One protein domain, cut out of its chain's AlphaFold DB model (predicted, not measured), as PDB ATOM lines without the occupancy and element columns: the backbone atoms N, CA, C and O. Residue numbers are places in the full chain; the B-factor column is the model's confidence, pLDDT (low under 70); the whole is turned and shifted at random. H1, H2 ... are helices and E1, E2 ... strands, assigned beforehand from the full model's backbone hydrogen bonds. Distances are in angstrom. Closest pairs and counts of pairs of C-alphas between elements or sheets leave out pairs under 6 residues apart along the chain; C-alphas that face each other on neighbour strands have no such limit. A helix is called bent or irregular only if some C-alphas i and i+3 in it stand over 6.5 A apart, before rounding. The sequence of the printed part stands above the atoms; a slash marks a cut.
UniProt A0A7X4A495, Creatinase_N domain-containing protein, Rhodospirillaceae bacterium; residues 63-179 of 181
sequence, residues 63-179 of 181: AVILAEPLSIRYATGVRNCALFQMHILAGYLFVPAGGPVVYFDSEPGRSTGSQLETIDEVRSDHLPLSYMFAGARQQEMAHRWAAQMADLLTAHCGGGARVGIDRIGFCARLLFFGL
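AT A GLANCE: This is residues 63 to 179 of the 181 residues of the protein "Creatinase_N domain-containing protein" of Rhodospirillaceae bacterium (UniProt A0A7X4A495). What is the main picture? A twisted five-stranded sheet forms the middle layer, with H1 and H3 over one face and the long, kinked H4 over the other, where residues 149 to 157 of H4 pack on the sheet. H5 lies off the sheet, packed on residues 142 to 146 of H4. What is it made of? The printed part has 117 residues, with five named helices and five named strands in the order E1 H1 H2 E2 E3 H3 E4 H4 E5 H5; the class is mixed, helices and strands. The sheet runs E4 E3 E2 E1 E5, mixed, and the whole is compact, with a radius of gyration of the C-alphas of 13.3 A and spans of 36 by 34 by 21 A.

HOW THE PARTS SIT: How is the sheet joined? E2, residues 91 to 96, is antiparallel to E1, residues 63 to 66 (N 64 and O 95, 2.8 A), and to E3, residues 102 to 105 (N 92 and O 104, 2.9 A), with which it forms a hairpin. The edge strands are E4, residues 121 to 123, parallel to E3 (N 103 and O 121, 2.8 A), and E5, residues 163 to 165, parallel to E1 (N 65 and O 164, 2.8 A); these N and O pairs are within hydrogen-bond range. What is on its faces? H4, residues 131 to 157, is on one face at a height of 9.0 A, over E2 and E1 and along the strands, and its closest C-alphas to E2 are Cys 157 and Pro 96, 7.0 A. On the opposite face, in three layers with helices on both faces, are H1, residues 69 to 76, at 8.8 A and slantwise to the strands, and H3, residues 107 to 113, at 7.0 A and along them. E3, H3 and E4 make a strand-helix-strand unit, parallel strands with a helix between, its crossover right-handed. Which helices touch? H5, residues 173 to 178, touches H4, the closest C-alphas being Leu 175 and Ala 146, 6.8 A, at a steep tilt of 51 degrees, the same way. H2, residues 82 to 85, only just touches H1, with 3 pairs of C-alphas within 8 A, the closest Ala 82 and Pro 69, 5.9 A. How are the helix backbones? Every O i to N i+4 pair is within hydrogen-bond range in H1 and H3, 18 of 23 in H4 and 0 of 2 in H5, which has 1 of 3 O i to N i+3 pairs; H2 is too short for such a pair.

IN THESE COORDINATES: Where do the strands begin? E1 begins at C-alpha 63, (99.790, 96.856, 101.473), and the longest strand, E2, measures 17.0 A. Where is the long helix? H4 runs 30.1 A from C-alpha 131, (116.731, 113.936, 91.531), with a kink of 102 degrees near residue 138; it is irregular, C-alphas 133 and 136 being 9.4 A apart. H5 ends at C-alpha 178, (98.628, 115.815, 102.979).

THE WHOLE: How large is it? The two C-alphas farthest apart are those of Glu 117 and Ala 136, 37.0 A. Is it whole and certain? The printed part has no cut, and no link is long. The mean pLDDT of the printed part is 88.3, but residues 168 to 179 are under 70.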
ATOM      1  N   ALA A  63      98.734  96.998 102.467       97.81
ATOM      2  CA  ALA A  63      99.790  96.856 101.473       97.81
ATOM      3  C   ALA A  63     101.130  97.401 101.975       97.81
ATOM      4  O   ALA A  63     101.203  98.167 102.940       97.81
ATOM      5  N   VAL A  64     102.197  97.055 101.258       97.62
ATOM      6  CA  VAL A  64     103.488  97.737 101.343       97.62
ATOM      7  C   VAL A  64     103.956  98.193  99.972       97.62
ATOM      8  O   VAL A  64     103.692  97.544  98.959       97.62
ATOM      9  N   ILE A  65     104.683  99.304  99.955       97.25
ATOM     10  CA  ILE A  65     105.409  99.791  98.790       97.25
ATOM     11  C   ILE A  65     106.901  99.675  99.094       97.25
ATOM     12  O   ILE A  65     107.383 100.252 100.071       97.25
ATOM     13  N   LEU A  66     107.615  98.908  98.273       95.56
ATOM     14  CA  LEU A  66     109.045  98.659  98.428       95.56
ATOM     15  C   LEU A  66     109.824  99.393  97.342       95.56
ATOM     16  O   LEU A  66     109.587  99.173  96.158       95.56
ATOM     17  N   ALA A  67     110.756 100.244  97.738       92.25
ATOM     18  CA  ALA A  67     111.655 100.986  96.859       92.25
ATOM     19  C   ALA A  67     113.131 100.668  97.150       92.25
ATOM     20  O   ALA A  67     114.022 101.100  96.414       92.25
ATOM     21  N   GLU A  68     113.421  99.935  98.228       91.38
ATOM     22  CA  GLU A  68     114.767  99.467  98.526       91.38
ATOM     23  C   GLU A  68     115.059  98.170  97.735       91.38
ATOM     24  O   GLU A  68     114.271  97.218  97.765       91.38
ATOM     25  N   PRO A  69     116.175  98.099  96.983       91.94
ATOM     26  CA  PRO A  69     116.412  96.997  96.052       91.94
ATOM     27  C   PRO A  69     116.610  95.633  96.728       91.94
ATOM     28  O   PRO A  69     116.293  94.611  96.115       91.94
ATOM     29  N   LEU A  70     117.114  95.558  97.966       93.62
ATOM     30  CA  LEU A  70     117.207  94.292  98.702       93.62
ATOM     31  C   LEU A  70     115.830  93.797  99.160       93.62
ATOM     32  O   LEU A  70     115.592  92.591  99.144       93.62
ATOM     33  N   SER A  71     114.918  94.702  99.493       95.19
ATOM     34  CA  SER A  71     113.537  94.437  99.889       95.19
ATOM     35  C   SER A  71     112.728  93.967  98.686       95.19
ATOM     36  O   SER A  71     112.077  92.922  98.752       95.19
ATOM     37  N   ILE A  72     112.878  94.637  97.536       95.56
ATOM     38  CA  ILE A  72     112.331  94.179  96.249       95.56
ATOM     39  C   ILE A  72     112.881  92.785  95.910       95.56
ATOM     40  O   ILE A  72     112.113  91.871  95.605       95.56
ATOM     41  N   ARG A  73     114.199  92.574  96.022       95.50
ATOM     42  CA  ARG A  73     114.830  91.268  95.771       95.50
ATOM     43  C   ARG A  73     114.359  90.190  96.746       95.50
ATOM     44  O   ARG A  73     114.240  89.034  96.345       95.50
ATOM     45  N   TYR A  74     114.129  90.527  98.009       97.25
ATOM     46  CA  TYR A  74     113.598  89.593  98.995       97.25
ATOM     47  C   TYR A  74     112.175  89.169  98.622       97.25
ATOM     48  O   TYR A  74     111.900  87.970  98.585       97.25
ATOM     49  N   ALA A  75     111.315  90.138  98.297       97.56
ATOM     50  CA  ALA A  75     109.912  89.908  97.977       97.56
ATOM     51  C   ALA A  75     109.721  89.124  96.672       97.56
ATOM     52  O   ALA A  75     108.894  88.219  96.622       97.56
ATOM     53  N   THR A  76     110.486  89.442  95.624       96.69
ATOM     54  CA  THR A  76     110.224  88.915  94.270       96.69
ATOM     55  C   THR A  76     111.359  88.072  93.703       96.69
ATOM     56  O   THR A  76     111.136  87.148  92.924       96.69
ATOM     57  N   GLY A  77     112.599  88.356  94.093       94.62
ATOM     58  CA  GLY A  77     113.791  87.803  93.458       94.62
ATOM     59  C   GLY A  77     114.325  88.623  92.281       94.62
ATOM     60  O   GLY A  77     115.302  88.175  91.672       94.62
ATOM     61  N   VAL A  78     113.753  89.800  91.975       93.25
ATOM     62  CA  VAL A  78     114.294  90.714  90.954       93.25
ATOM     63  C   VAL A  78     115.748  91.060  91.261       93.25
ATOM     64  O   VAL A  78     116.144  91.299  92.404       93.25
ATOM     65  N   ARG A  79     116.563  91.081  90.204       85.44
ATOM     66  CA  ARG A  79     117.954  91.529  90.235       85.44
ATOM     67  C   ARG A  79     118.148  92.550  89.127       85.44
ATOM     68  O   ARG A  79     118.470  92.172  88.009       85.44
ATOM     69  N   ASN A  80     117.966  93.825  89.444       83.25
ATOM     70  CA  ASN A  80     118.234  94.911  88.509       83.25
ATOM     71  C   ASN A  80     119.201  95.908  89.143       83.25
ATOM     72  O   ASN A  80     118.887  96.482  90.180       83.25
ATOM     73  N   CYS A  81     120.387  96.069  88.547       82.50
ATOM     74  CA  CYS A  81     121.380  97.093  88.892       82.50
ATOM     75  C   CYS A  81     121.495  97.401  90.402       82.50
ATOM     76  O   CYS A  81     121.543  98.564  90.789       82.50
ATOM     77  N   ALA A  82     121.527  96.379  91.270       82.31
ATOM     78  CA  ALA A  82     121.259  96.562  92.701       82.31
ATOM     79  C   ALA A  82     122.174  97.608  93.358       82.31
ATOM     80  O   ALA A  82     121.693  98.463  94.088       82.31
ATOM     81  N   LEU A  83     123.473  97.613  93.031       88.25
ATOM     82  CA  LEU A  83     124.426  98.602  93.554       88.25
ATOM     83  C   LEU A  83     124.085 100.041  93.142       88.25
ATOM     84  O   LEU A  83     124.232 100.953  93.953       88.25
ATOM     85  N   PHE A  84     123.594 100.238  91.916       88.19
ATOM     86  CA  PHE A  84     123.063 101.519  91.447       88.19
ATOM     87  C   PHE A  84     121.786 101.891  92.212       88.19
ATOM     88  O   PHE A  84     121.665 102.988  92.758       88.19
ATOM     89  N   GLN A  85     120.863 100.936  92.342       87.50
ATOM     90  CA  GLN A  85     119.580 101.160  93.002       87.50
ATOM     91  C   GLN A  85     119.694 101.407  94.519       87.50
ATOM     92  O   GLN A  85     118.814 102.022  95.119       87.50
ATOM     93  N   MET A  86     120.806 101.012  95.155       87.50
ATOM     94  CA  MET A  86     121.068 101.322  96.568       87.50
ATOM     95  C   MET A  86     121.125 102.833  96.836       87.50
ATOM     96  O   MET A  86     120.764 103.280  97.926       87.50
ATOM     97  N   HIS A  87     121.552 103.642  95.865       85.88
ATOM     98  CA  HIS A  87     121.664 105.098  96.018       85.88
ATOM     99  C   HIS A  87     120.691 105.880  95.131       85.88
ATOM    100  O   HIS A  87     120.430 107.050  95.408       85.88
ATOM    101  N   ILE A  88     120.115 105.244  94.110       88.06
ATOM    102  CA  ILE A  88     119.190 105.877  93.171       88.06
ATOM    103  C   ILE A  88     117.892 105.080  93.122       88.06
ATOM    104  O   ILE A  88     117.866 103.940  92.673       88.06
ATOM    105  N   LEU A  89     116.791 105.709  93.535       86.56
ATOM    106  CA  LEU A  89     115.457 105.126  93.391       86.56
ATOM    107  C   LEU A  89     115.111 105.018  91.899       86.56
ATOM    108  O   LEU A  89     114.855 106.036  91.252       86.56
ATOM    109  N   ALA A  90     115.164 103.797  91.366       84.25
ATOM    110  CA  ALA A  90     114.968 103.500  89.942       84.25
ATOM    111  C   ALA A  90     113.848 102.482  89.669       84.25
ATOM    112  O   ALA A  90     113.478 102.284  88.516       84.25
ATOM    113  N   GLY A  91     113.320 101.851  90.718       91.12
ATOM    114  CA  GLY A  91     112.178 100.959  90.639       91.12
ATOM    115  C   GLY A  91     111.480 100.853  91.988       91.12
ATOM    116  O   GLY A  91     112.063 101.167  93.028       91.12
ATOM    117  N   TYR A  92     110.215 100.459  91.958       94.56
ATOM    118  CA  TYR A  92     109.391 100.264  93.142       94.56
ATOM    119  C   TYR A  92     108.364  99.153  92.915       94.56
ATOM    120  O   TYR A  92     107.994  98.828  91.787       94.56
ATOM    121  N   LEU A  93     107.928  98.543  94.010       96.69
ATOM    122  CA  LEU A  93     107.056  97.380  94.036       96.69
ATOM    123  C   LEU A  93     105.864  97.656  94.948       96.69
ATOM    124  O   LEU A  93     106.052  98.009  96.108       96.69
ATOM    125  N   PHE A  94     104.652  97.446  94.449       98.06
ATOM    126  CA  PHE A  94     103.433  97.429  95.249       98.06
ATOM    127  C   PHE A  94     103.075  95.983  95.604       98.06
ATOM    128  O   PHE A  94     102.951  95.132  94.720       98.06
ATOM    129  N   VAL A  95     102.924  95.701  96.899       98.38
ATOM    130  CA  VAL A  95     102.585  94.372  97.424       98.38
ATOM    131  C   VAL A  95     101.386  94.493  98.370       98.38
ATOM    132  O   VAL A  95     101.567  94.895  99.521       98.38
ATOM    133  N   PRO A  96     100.166  94.135  97.937       97.75
ATOM    134  CA  PRO A  96      99.012  94.073  98.825       97.75
ATOM    135  C   PRO A  96      99.056  92.811  99.703       97.75
ATOM    136  O   PRO A  96      99.658  91.794  99.331       97.75
ATOM    137  N   ALA A  97      98.372  92.853 100.852       96.31
ATOM    138  CA  ALA A  97      98.180  91.701 101.739       96.31
ATOM    139  C   ALA A  97      97.523  90.520 100.998       96.31
ATOM    140  O   ALA A  97      97.887  89.362 101.205       96.31
ATOM    141  N   GLY A  98      96.611  90.828 100.072       93.06
ATOM    142  CA  GLY A  98      96.064  89.907  99.081       93.06
ATOM    143  C   GLY A  98      95.713  90.661  97.798       93.06
ATOM    144  O   GLY A  98      95.142  91.741  97.859       93.06
ATOM    145  N   GLY A  99      96.083  90.114  96.639       95.00
ATOM    146  CA  GLY A  99      95.933  90.786  95.342       95.00
ATOM    147  C   GLY A  99      97.221  90.761  94.515       95.00
ATOM    148  O   GLY A  99      98.169  90.077  94.910       95.00
ATOM    149  N   PRO A 100      97.265  91.474  93.378       97.75
ATOM    150  CA  PRO A 100      98.395  91.421  92.459       97.75
ATOM    151  C   PRO A 100      99.624  92.156  93.004       97.75
ATOM    152  O   PRO A 100      99.518  93.245  93.566       97.75
ATOM    153  N   VAL A 101     100.804  91.568  92.811       98.56
ATOM    154  CA  VAL A 101     102.095  92.240  92.975       98.56
ATOM    155  C   VAL A 101     102.411  93.023  91.703       98.56
ATOM    156  O   VAL A 101     102.535  92.437  90.627       98.56
ATOM    157  N   VAL A 102     102.584  94.339  91.839       98.56
ATOM    158  CA  VAL A 102     102.793  95.254  90.707       98.56
ATOM    159  C   VAL A 102     104.190  95.861  90.778       98.56
ATOM    160  O   VAL A 102     104.561  96.477  91.778       98.56
ATOM    161  N   TYR A 103     104.973  95.697  89.714       97.75
ATOM    162  CA  TYR A 103     106.353  96.163  89.625       97.75
ATOM    163  C   TYR A 103     106.522  97.313  88.633       97.75
ATOM    164  O   TYR A 103     106.038  97.255  87.503       97.75
ATOM    165  N   PHE A 104     107.277  98.330  89.041       96.12
ATOM    166  CA  PHE A 104     107.605  99.509  88.249       96.12
ATOM    167  C   PHE A 104     109.119  99.661  88.169       96.12
ATOM    168  O   PHE A 104     109.787  99.779  89.193       96.12
ATOM    169  N   ASP A 105     109.669  99.696  86.960       92.56
ATOM    170  CA  ASP A 105     111.096  99.945  86.732       92.56
ATOM    171  C   ASP A 105     111.322 100.446  85.294       92.56
ATOM    172  O   ASP A 105     110.440 100.408  84.427       92.56
ATOM    173  N   SER A 106     112.544 100.893  85.041       86.56
ATOM    174  CA  SER A 106     113.176 100.988  83.728       86.56
ATOM    175  C   SER A 106     113.228  99.640  82.981       86.56
ATOM    176  O   SER A 106     113.077  98.565  83.565       86.56
ATOM    177  N   GLU A 107     113.473  99.688  81.668       85.25
ATOM    178  CA  GLU A 107     113.424  98.515  80.777       85.25
ATOM    179  C   GLU A 107     114.258  97.300  81.240       85.25
ATOM    180  O   GLU A 107     113.716  96.191  81.233       85.25
ATOM    181  N   PRO A 108     115.512  97.446  81.724       82.69
ATOM    182  CA  PRO A 108     116.278  96.300  82.226       82.69
ATOM    183  C   PRO A 108     115.582  95.576  83.390       82.69
ATOM    184  O   PRO A 108     115.580  94.343  83.467       82.69
ATOM    185  N   GLY A 109     114.942  96.342  84.277       86.31
ATOM    186  CA  GLY A 109     114.175  95.806  85.393       86.31
ATOM    187  C   GLY A 109     112.886  95.143  84.939       86.31
ATOM    188  O   GLY A 109     112.586  94.047  85.403       86.31
ATOM    189  N   ARG A 110     112.163  95.745  83.987       91.38
ATOM    190  CA  ARG A 110     110.921  95.171  83.444       91.38
ATOM    191  C   ARG A 110     111.143  93.828  82.759       91.38
ATOM    192  O   ARG A 110     110.394  92.888  83.013       91.38
ATOM    193  N   SER A 111     112.196  93.723  81.950       88.50
ATOM    194  CA  SER A 111     112.576  92.475  81.281       88.50
ATOM    195  C   SER A 111     112.926  91.369  82.284       88.50
ATOM    196  O   SER A 111     112.527  90.223  82.114       88.50
ATOM    197  N   THR A 112     113.598  91.718  83.386       89.00
ATOM    198  CA  THR A 112     113.906  90.756  84.457       89.00
ATOM    199  C   THR A 112     112.660  90.378  85.263       89.00
ATOM    200  O   THR A 112     112.463  89.211  85.594       89.00
ATOM    201  N   GLY A 113     111.827  91.361  85.609       91.31
ATOM    202  CA  GLY A 113     110.632  91.173  86.429       91.31
ATOM    203  C   GLY A 113     109.564  90.323  85.747       91.31
ATOM    204  O   GLY A 113     108.956  89.485  86.402       91.31
ATOM    205  N   SER A 114     109.397  90.457  84.427       92.69
ATOM    206  CA  SER A 114     108.396  89.710  83.649       92.69
ATOM    207  C   SER A 114     108.629  88.195  83.612       92.69
ATOM    208  O   SER A 114     107.743  87.435  83.230       92.69
ATOM    209  N   GLN A 115     109.815  87.740  84.021       92.38
ATOM    210  CA  GLN A 115     110.181  86.327  84.082       92.38
ATOM    211  C   GLN A 115     109.917  85.691  85.456       92.38
ATOM    212  O   GLN A 115     110.165  84.494  85.622       92.38
ATOM    213  N   LEU A 116     109.478  86.470  86.451       94.12
ATOM    214  CA  LEU A 116     109.336  86.020  87.835       94.12
ATOM    215  C   LEU A 116     107.887  85.684  88.174       94.12
ATOM    216  O   LEU A 116     106.986  86.499  88.037       94.12
ATOM    217  N   GLU A 117     107.696  84.495  88.732       95.25
ATOM    218  CA  GLU A 117     106.421  83.956  89.211       95.25
ATOM    219  C   GLU A 117     105.805  84.708  90.404       95.25
ATOM    220  O   GLU A 117     104.701  84.393  90.834       95.25
ATOM    221  N   THR A 118     106.536  85.665  90.970       97.38
ATOM    222  CA  THR A 118     106.149  86.483  92.126       97.38
ATOM    223  C   THR A 118     105.627  87.867  91.745       97.38
ATOM    224  O   THR A 118     105.264  88.629  92.639       97.38
ATOM    225  N   ILE A 119     105.630  88.211  90.453       98.12
ATOM    226  CA  ILE A 119     105.158  89.495  89.933       98.12
ATOM    227  C   ILE A 119     103.993  89.223  88.987       98.12
ATOM    228  O   ILE A 119     104.151  88.533  87.983       98.12
ATOM    229  N   ASP A 120     102.834  89.784  89.313       98.19
ATOM    230  CA  ASP A 120     101.610  89.607  88.533       98.19
ATOM    231  C   ASP A 120     101.518  90.641  87.400       98.19
ATOM    232  O   ASP A 120     101.011  90.345  86.319       98.19
ATOM    233  N   GLU A 121     102.041  91.851  87.626       97.81
ATOM    234  CA  GLU A 121     101.995  92.950  86.662       97.81
ATOM    235  C   GLU A 121     103.325  93.716  86.625       97.81
ATOM    236  O   GLU A 121     103.860  94.123  87.656       97.81
ATOM    237  N   VAL A 122     103.851  93.958  85.421       97.00
ATOM    238  CA  VAL A 122     105.012  94.829  85.188       97.00
ATOM    239  C   VAL A 122     104.552  96.044  84.396       97.00
ATOM    240  O   VAL A 122     104.155  95.929  83.237       97.00
ATOM    241  N   ARG A 123     104.625  97.221  85.014       95.44
ATOM    242  CA  ARG A 123     104.079  98.462  84.466       95.44
ATOM    243  C   ARG A 123     105.126  99.308  83.753       95.44
ATOM    244  O   ARG A 123     106.279  99.411  84.176       95.44
ATOM    245  N   SER A 124     104.714  99.929  82.647       92.19
ATOM    246  CA  SER A 124     105.559 100.800  81.819       92.19
ATOM    247  C   SER A 124     105.489 102.276  82.220       92.19
ATOM    248  O   SER A 124     106.393 103.038  81.880       92.19
ATOM    249  N   ASP A 125     104.477 102.680  82.991       94.56
ATOM    250  CA  ASP A 125     104.253 104.045  83.482       94.56
ATOM    251  C   ASP A 125     105.032 104.355  84.777       94.56
ATOM    252  O   ASP A 125     104.536 105.017  85.688       94.56
ATOM    253  N   HIS A 126     106.278 103.885  84.860       94.00
ATOM    254  CA  HIS A 126     107.201 104.189  85.956       94.00
ATOM    255  C   HIS A 126     107.500 105.698  86.048       94.00
ATOM    256  O   HIS A 126     107.824 106.344  85.046       94.00
ATOM    257  N   LEU A 127     107.466 106.246  87.266       93.56
ATOM    258  CA  LEU A 127     107.748 107.653  87.549       93.56
ATOM    259  C   LEU A 127     109.098 107.827  88.263       93.56
ATOM    260  O   LEU A 127     109.362 107.154  89.258       93.56
ATOM    261  N   PRO A 128     109.963 108.751  87.806       90.69
ATOM    262  CA  PRO A 128     111.272 108.951  88.414       90.69
ATOM    263  C   PRO A 128     111.164 109.643  89.780       90.69
ATOM    264  O   PRO A 128     110.676 110.768  89.880       90.69
ATOM    265  N   LEU A 129     111.679 108.994  90.827       88.19
ATOM    266  CA  LEU A 129     111.652 109.514  92.204       88.19
ATOM    267  C   LEU A 129     112.983 110.119  92.672       88.19
ATOM    268  O   LEU A 129     113.034 110.824  93.685       88.19
ATOM    269  N   SER A 130     114.073 109.856  91.949       88.44
ATOM    270  CA  SER A 130     115.389 110.421  92.242       88.44
ATOM    271  C   SER A 130     115.597 111.758  91.527       88.44
ATOM    272  O   SER A 130     115.133 111.962  90.403       88.44
ATOM    273  N   TYR A 131     116.359 112.661  92.154       89.12
ATOM    274  CA  TYR A 131     116.731 113.936  91.531       89.12
ATOM    275  C   TYR A 131     117.516 113.736  90.226       89.12
ATOM    276  O   TYR A 131     117.353 114.512  89.293       89.12
ATOM    277  N   MET A 132     118.312 112.663  90.124       89.94
ATOM    278  CA  MET A 132     119.058 112.330  88.904       89.94
ATOM    279  C   MET A 132     118.149 112.231  87.671       89.94
ATOM    280  O   MET A 132     118.537 112.689  86.601       89.94
ATOM    281  N   PHE A 133     116.952 111.655  87.814       89.69
ATOM    282  CA  PHE A 133     116.029 111.469  86.692       89.69
ATOM    283  C   PHE A 133     114.945 112.547  86.612       89.69
ATOM    284  O   PHE A 133     114.523 112.905  85.517       89.69
ATOM    285  N   ALA A 134     114.480 113.064  87.751       91.19
ATOM    286  CA  ALA A 134     113.396 114.044  87.783       91.19
ATOM    287  C   ALA A 134     113.879 115.505  87.712       91.19
ATOM    288  O   ALA A 134     113.108 116.391  87.337       91.19
ATOM    289  N   GLY A 135     115.134 115.777  88.083       92.88
ATOM    290  CA  GLY A 135     115.681 117.127  88.209       92.88
ATOM    291  C   GLY A 135     114.774 118.045  89.034       92.88
ATOM    292  O   GLY A 135     114.207 117.644  90.051       92.88
ATOM    293  N   ALA A 136     114.561 119.267  88.542       93.62
ATOM    294  CA  ALA A 136     113.682 120.255  89.173       93.62
ATOM    295  C   ALA A 136     112.196 119.835  89.238       93.62
ATOM    296  O   ALA A 136     111.423 120.431  89.982       93.62
ATOM    297  N   ARG A 137     111.781 118.799  88.494       93.00
ATOM    298  CA  ARG A 137     110.398 118.293  88.484       93.00
ATOM    299  C   ARG A 137     110.142 117.222  89.546       93.00
ATOM    300  O   ARG A 137     109.084 116.601  89.535       93.00
ATOM    301  N   GLN A 138     111.072 116.993  90.476       89.44
ATOM    302  CA  GLN A 138     110.950 115.948  91.500       89.44
ATOM    303  C   GLN A 138     109.637 116.020  92.296       89.44
ATOM    304  O   GLN A 138     109.024 114.987  92.553       89.44
ATOM    305  N   GLN A 139     109.171 117.222  92.642       89.38
ATOM    306  CA  GLN A 139     107.914 117.394  93.376       89.38
ATOM    307  C   GLN A 139     106.688 117.027  92.525       89.38
ATOM    308  O   GLN A 139     105.789 116.340  93.004       89.38
ATOM    309  N   GLU A 140     106.674 117.418  91.249       92.81
ATOM    310  CA  GLU A 140     105.619 117.032  90.304       92.81
ATOM    311  C   GLU A 140     105.563 115.506  90.135       92.81
ATOM    312  O   GLU A 140     104.486 114.909  90.185       92.81
ATOM    313  N   MET A 141     106.722 114.857  89.979       92.88
ATOM    314  CA  MET A 141     106.800 113.399  89.843       92.88
ATOM    315  C   MET A 141     106.340 112.690  91.115       92.88
ATOM    316  O   MET A 141     105.609 111.707  91.028       92.88
ATOM    317  N   ALA A 142     106.692 113.218  92.291       90.38
ATOM    318  CA  ALA A 142     106.238 112.682  93.568       90.38
ATOM    319  C   ALA A 142     104.708 112.775  93.727       90.38
ATOM    320  O   ALA A 142     104.102 111.805  94.176       90.38
ATOM    321  N   HIS A 143     104.067 113.879  93.311       91.88
ATOM    322  CA  HIS A 143     102.599 113.999  93.306       91.88
ATOM    323  C   HIS A 143     101.944 112.953  92.403       91.88
ATOM    324  O   HIS A 143     101.017 112.261  92.819       91.88
ATOM    325  N   ARG A 144     102.451 112.808  91.175       94.62
ATOM    326  CA  ARG A 144     101.934 111.823  90.219       94.62
ATOM    327  C   ARG A 144     102.118 110.394  90.723       94.62
ATOM    328  O   ARG A 144     101.230 109.569  90.547       94.62
ATOM    329  N   TRP A 145     103.246 110.117  91.371       94.44
ATOM    330  CA  TRP A 145     103.524 108.811  91.956       94.44
ATOM    331  C   TRP A 145     102.606 108.517  93.139       94.44
ATOM    332  O   TRP A 145     102.050 107.427  93.215       94.44
ATOM    333  N   ALA A 146     102.379 109.493  94.022       92.56
ATOM    334  CA  ALA A 146     101.448 109.336  95.133       92.56
ATOM    335  C   ALA A 146     100.026 109.032  94.633       92.56
ATOM    336  O   ALA A 146      99.391 108.122  95.156       92.56
ATOM    337  N   ALA A 147      99.566 109.719  93.580       94.50
ATOM    338  CA  ALA A 147      98.289 109.421  92.930       94.50
ATOM    339  C   ALA A 147      98.262 107.999  92.336       94.50
ATOM    340  O   ALA A 147      97.352 107.237  92.632       94.50
ATOM    341  N   GLN A 148      99.307 107.595  91.600       95.50
ATOM    342  CA  GLN A 148      99.421 106.240  91.037       95.50
ATOM    343  C   GLN A 148      99.359 105.148  92.121       95.50
ATOM    344  O   GLN A 148      98.727 104.112  91.929       95.50
ATOM    345  N   MET A 149     100.008 105.365  93.270       95.19
ATOM    346  CA  MET A 149      99.958 104.425  94.393       95.19
ATOM    347  C   MET A 149      98.598 104.445  95.102       95.19
ATOM    348  O   MET A 149      98.113 103.391  95.505       95.19
ATOM    349  N   ALA A 150      97.963 105.614  95.233       94.50
ATOM    350  CA  ALA A 150      96.617 105.742  95.791       94.50
ATOM    351  C   ALA A 150      95.562 105.029  94.929       94.50
ATOM    352  O   ALA A 150      94.662 104.391  95.477       94.50
ATOM    353  N   ASP A 151      95.707 105.067  93.603       95.50
ATOM    354  CA  ASP A 151      94.843 104.337  92.674       95.50
ATOM    355  C   ASP A 151      94.977 102.821  92.871       95.50
ATOM    356  O   ASP A 151      93.970 102.124  92.995       95.50
ATOM    357  N   LEU A 152      96.208 102.303  92.988       96.44
ATOM    358  CA  LEU A 152      96.452 100.884  93.286       96.44
ATOM    359  C   LEU A 152      95.891 100.467  94.651       96.44
ATOM    360  O   LEU A 152      95.267  99.411  94.767       96.44
ATOM    361  N   LEU A 153      96.091 101.294  95.680       96.38
ATOM    362  CA  LEU A 153      95.534 101.059  97.011       96.38
ATOM    363  C   LEU A 153      94.005 101.012  96.956       96.38
ATOM    364  O   LEU A 153      93.405 100.063  97.448       96.38
ATOM    365  N   THR A 154      93.373 101.974  96.290       95.81
ATOM    366  CA  THR A 154      91.913 102.012  96.147       95.81
ATOM    367  C   THR A 154      91.398 100.788  95.389       95.81
ATOM    368  O   THR A 154      90.427 100.167  95.818       95.81
ATOM    369  N   ALA A 155      92.070 100.402  94.301       96.25
ATOM    370  CA  ALA A 155      91.663  99.287  93.450       96.25
ATOM    371  C   ALA A 155      91.813  97.910  94.121       96.25
ATOM    372  O   ALA A 155      90.999  97.022  93.871       96.25
ATOM    373  N   HIS A 156      92.843  97.716  94.953       96.19
ATOM    374  CA  HIS A 156      93.184  96.391  95.493       96.19
ATOM    375  C   HIS A 156      92.990  96.242  97.004       96.19
ATOM    376  O   HIS A 156      92.878  95.118  97.482       96.19
ATOM    377  N   CYS A 157      92.945  97.344  97.751       95.31
ATOM    378  CA  CYS A 157      92.812  97.359  99.214       95.31
ATOM    379  C   CYS A 157      91.538  98.077  99.692       95.31
ATOM    380  O   CYS A 157      91.116  97.877 100.827       95.31
ATOM    381  N   GLY A 158      90.905  98.888  98.837       90.25
ATOM    382  CA  GLY A 158      89.735  99.693  99.187       90.25
ATOM    383  C   GLY A 158      90.085 101.036  99.840       90.25
ATOM    384  O   GLY A 158      91.246 101.439  99.935       90.25
ATOM    385  N   GLY A 159      89.052 101.772 100.257       87.69
ATOM    386  CA  GLY A 159      89.208 103.085 100.888       87.69
ATOM    387  C   GLY A 159      89.775 102.993 102.308       87.69
ATOM    388  O   GLY A 159      89.384 102.122 103.079       87.69
ATOM    389  N   GLY A 160      90.668 103.921 102.667       87.12
ATOM    390  CA  GLY A 160      91.263 103.988 104.011       87.12
ATOM    391  C   GLY A 160      92.400 102.992 104.264       87.12
ATOM    392  O   GLY A 160      92.743 102.754 105.422       87.12
ATOM    393  N   ALA A 161      92.981 102.427 103.201       93.19
ATOM    394  CA  ALA A 161      94.058 101.449 103.286       93.19
ATOM    395  C   ALA A 161      95.276 101.966 104.078       93.19
ATOM    396  O   ALA A 161      95.793 103.064 103.848       93.19
ATOM    397  N   ARG A 162      95.776 101.135 104.991       95.12
ATOM    398  CA  ARG A 162      96.986 101.359 105.781       95.12
ATOM    399  C   ARG A 162      98.185 100.807 105.021       95.12
ATOM    400  O   ARG A 162      98.362  99.597 104.911       95.12
ATOM    401  N   VAL A 163      99.029 101.700 104.513       95.19
ATOM    402  CA  VAL A 163     100.190 101.337 103.692       95.19
ATOM    403  C   VAL A 163     101.506 101.486 104.457       95.19
ATOM    404  O   VAL A 163     101.749 102.500 105.113       95.19
ATOM    405  N   GLY A 164     102.374 100.477 104.365       95.00
ATOM    406  CA  GLY A 164     103.774 100.573 104.785       95.00
ATOM    407  C   GLY A 164     104.682 100.975 103.620       95.00
ATOM    408  O   GLY A 164     104.453 100.560 102.489       95.00
ATOM    409  N   ILE A 165     105.732 101.760 103.871       93.56
ATOM    410  CA  ILE A 165     106.730 102.117 102.848       93.56
ATOM    411  C   ILE A 165     108.127 101.919 103.441       93.56
ATOM    412  O   ILE A 165     108.413 102.464 104.506       93.56
ATOM    413  N   ASP A 166     108.981 101.134 102.780       90.44
ATOM    414  CA  ASP A 166     110.305 100.756 103.308       90.44
ATOM    415  C   ASP A 166     111.322 101.909 103.267       90.44
ATOM    416  O   ASP A 166     112.046 102.168 104.228       90.44
ATOM    417  N   ARG A 167     111.357 102.639 102.155       81.75
ATOM    418  CA  ARG A 167     112.278 103.724 101.874       81.75
ATOM    419  C   ARG A 167     111.553 104.779 101.072       81.75
ATOM    420  O   ARG A 167     111.112 104.561  99.949       81.75
ATOM    421  N   ILE A 168     111.509 105.976 101.636       66.06
ATOM    422  CA  ILE A 168     110.932 107.130 100.969       66.06
ATOM    423  C   ILE A 168     112.075 108.034 100.505       66.06
ATOM    424  O   ILE A 168     112.916 108.450 101.303       66.06
ATOM    425  N   GLY A 169     112.123 108.344  99.207       62.69
ATOM    426  CA  GLY A 169     112.906 109.484  98.727       62.69
ATOM    427  C   GLY A 169     112.373 110.772  99.361       62.69
ATOM    428  O   GLY A 169     111.171 110.883  99.581       62.69
ATOM    429  N   PHE A 170     113.247 111.739  99.651       52.66
ATOM    430  CA  PHE A 170     112.975 112.945 100.458       52.66
ATOM    431  C   PHE A 170     111.597 113.619 100.229       52.66
ATOM    432  O   PHE A 170     110.981 114.081 101.185       52.66
ATOM    433  N   CYS A 171     111.064 113.620  99.002       51.03
ATOM    434  CA  CYS A 171     109.793 114.269  98.661       51.03
ATOM    435  C   CYS A 171     108.515 113.442  98.917       51.03
ATOM    436  O   CYS A 171     107.461 114.035  99.129       51.03
ATOM    437  N   ALA A 172     108.551 112.105  98.922       50.28
ATOM    438  CA  ALA A 172     107.314 111.303  98.975       50.28
ATOM    439  C   ALA A 172     106.664 111.265 100.374       50.28
ATOM    440  O   ALA A 172     105.467 111.013 100.502       50.28
ATOM    441  N   ARG A 173     107.419 111.583 101.437       46.38
ATOM    442  CA  ARG A 173     106.911 111.537 102.816       46.38
ATOM    443  C   ARG A 173     105.924 112.663 103.121       46.38
ATOM    444  O   ARG A 173     105.070 112.485 103.977       46.38
ATOM    445  N   LEU A 174     106.006 113.792 102.418       47.28
ATOM    446  CA  LEU A 174     105.114 114.936 102.639       47.28
ATOM    447  C   LEU A 174     103.712 114.730 102.044       47.28
ATOM    448  O   LEU A 174     102.772 115.401 102.456       47.28
ATOM    449  N   LEU A 175     103.547 113.790 101.110       53.75
ATOM    450  CA  LEU A 175     102.331 113.682 100.299       53.75
ATOM    451  C   LEU A 175     101.275 112.762 100.903       53.75
ATOM    452  O   LEU A 175     100.093 113.082 100.848       53.75
ATOM    453  N   PHE A 176     101.679 111.680 101.570       52.19
ATOM    454  CA  PHE A 176     100.728 110.797 102.254       52.19
ATOM    455  C   PHE A 176     100.156 111.397 103.547       52.19
ATOM    456  O   PHE A 176      99.069 111.008 103.960       52.19
ATOM    457  N   PHE A 177     100.826 112.382 104.156       48.28
ATOM    458  CA  PHE A 177     100.251 113.150 105.270       48.28
ATOM    459  C   PHE A 177      99.327 114.288 104.802       48.28
ATOM    460  O   PHE A 177      98.474 114.718 105.568       48.28
ATOM    461  N   GLY A 178      99.465 114.754 103.554       38.88
ATOM    462  CA  GLY A 178      98.628 115.815 102.979       38.88
ATOM    463  C   GLY A 178      97.300 115.338 102.377       38.88
ATOM    464  O   GLY A 178      96.461 116.169 102.059       38.88
ATOM    465  N   LEU A 179      97.100 114.025 102.228       42.56
ATOM    466  CA  LEU A 179      95.855 113.419 101.727       42.56
ATOM    467  C   LEU A 179      94.875 113.026 102.852       42.56
ATOM    468  O   LEU A 179      93.830 112.443 102.579       42.56
TER     469      LEU A 179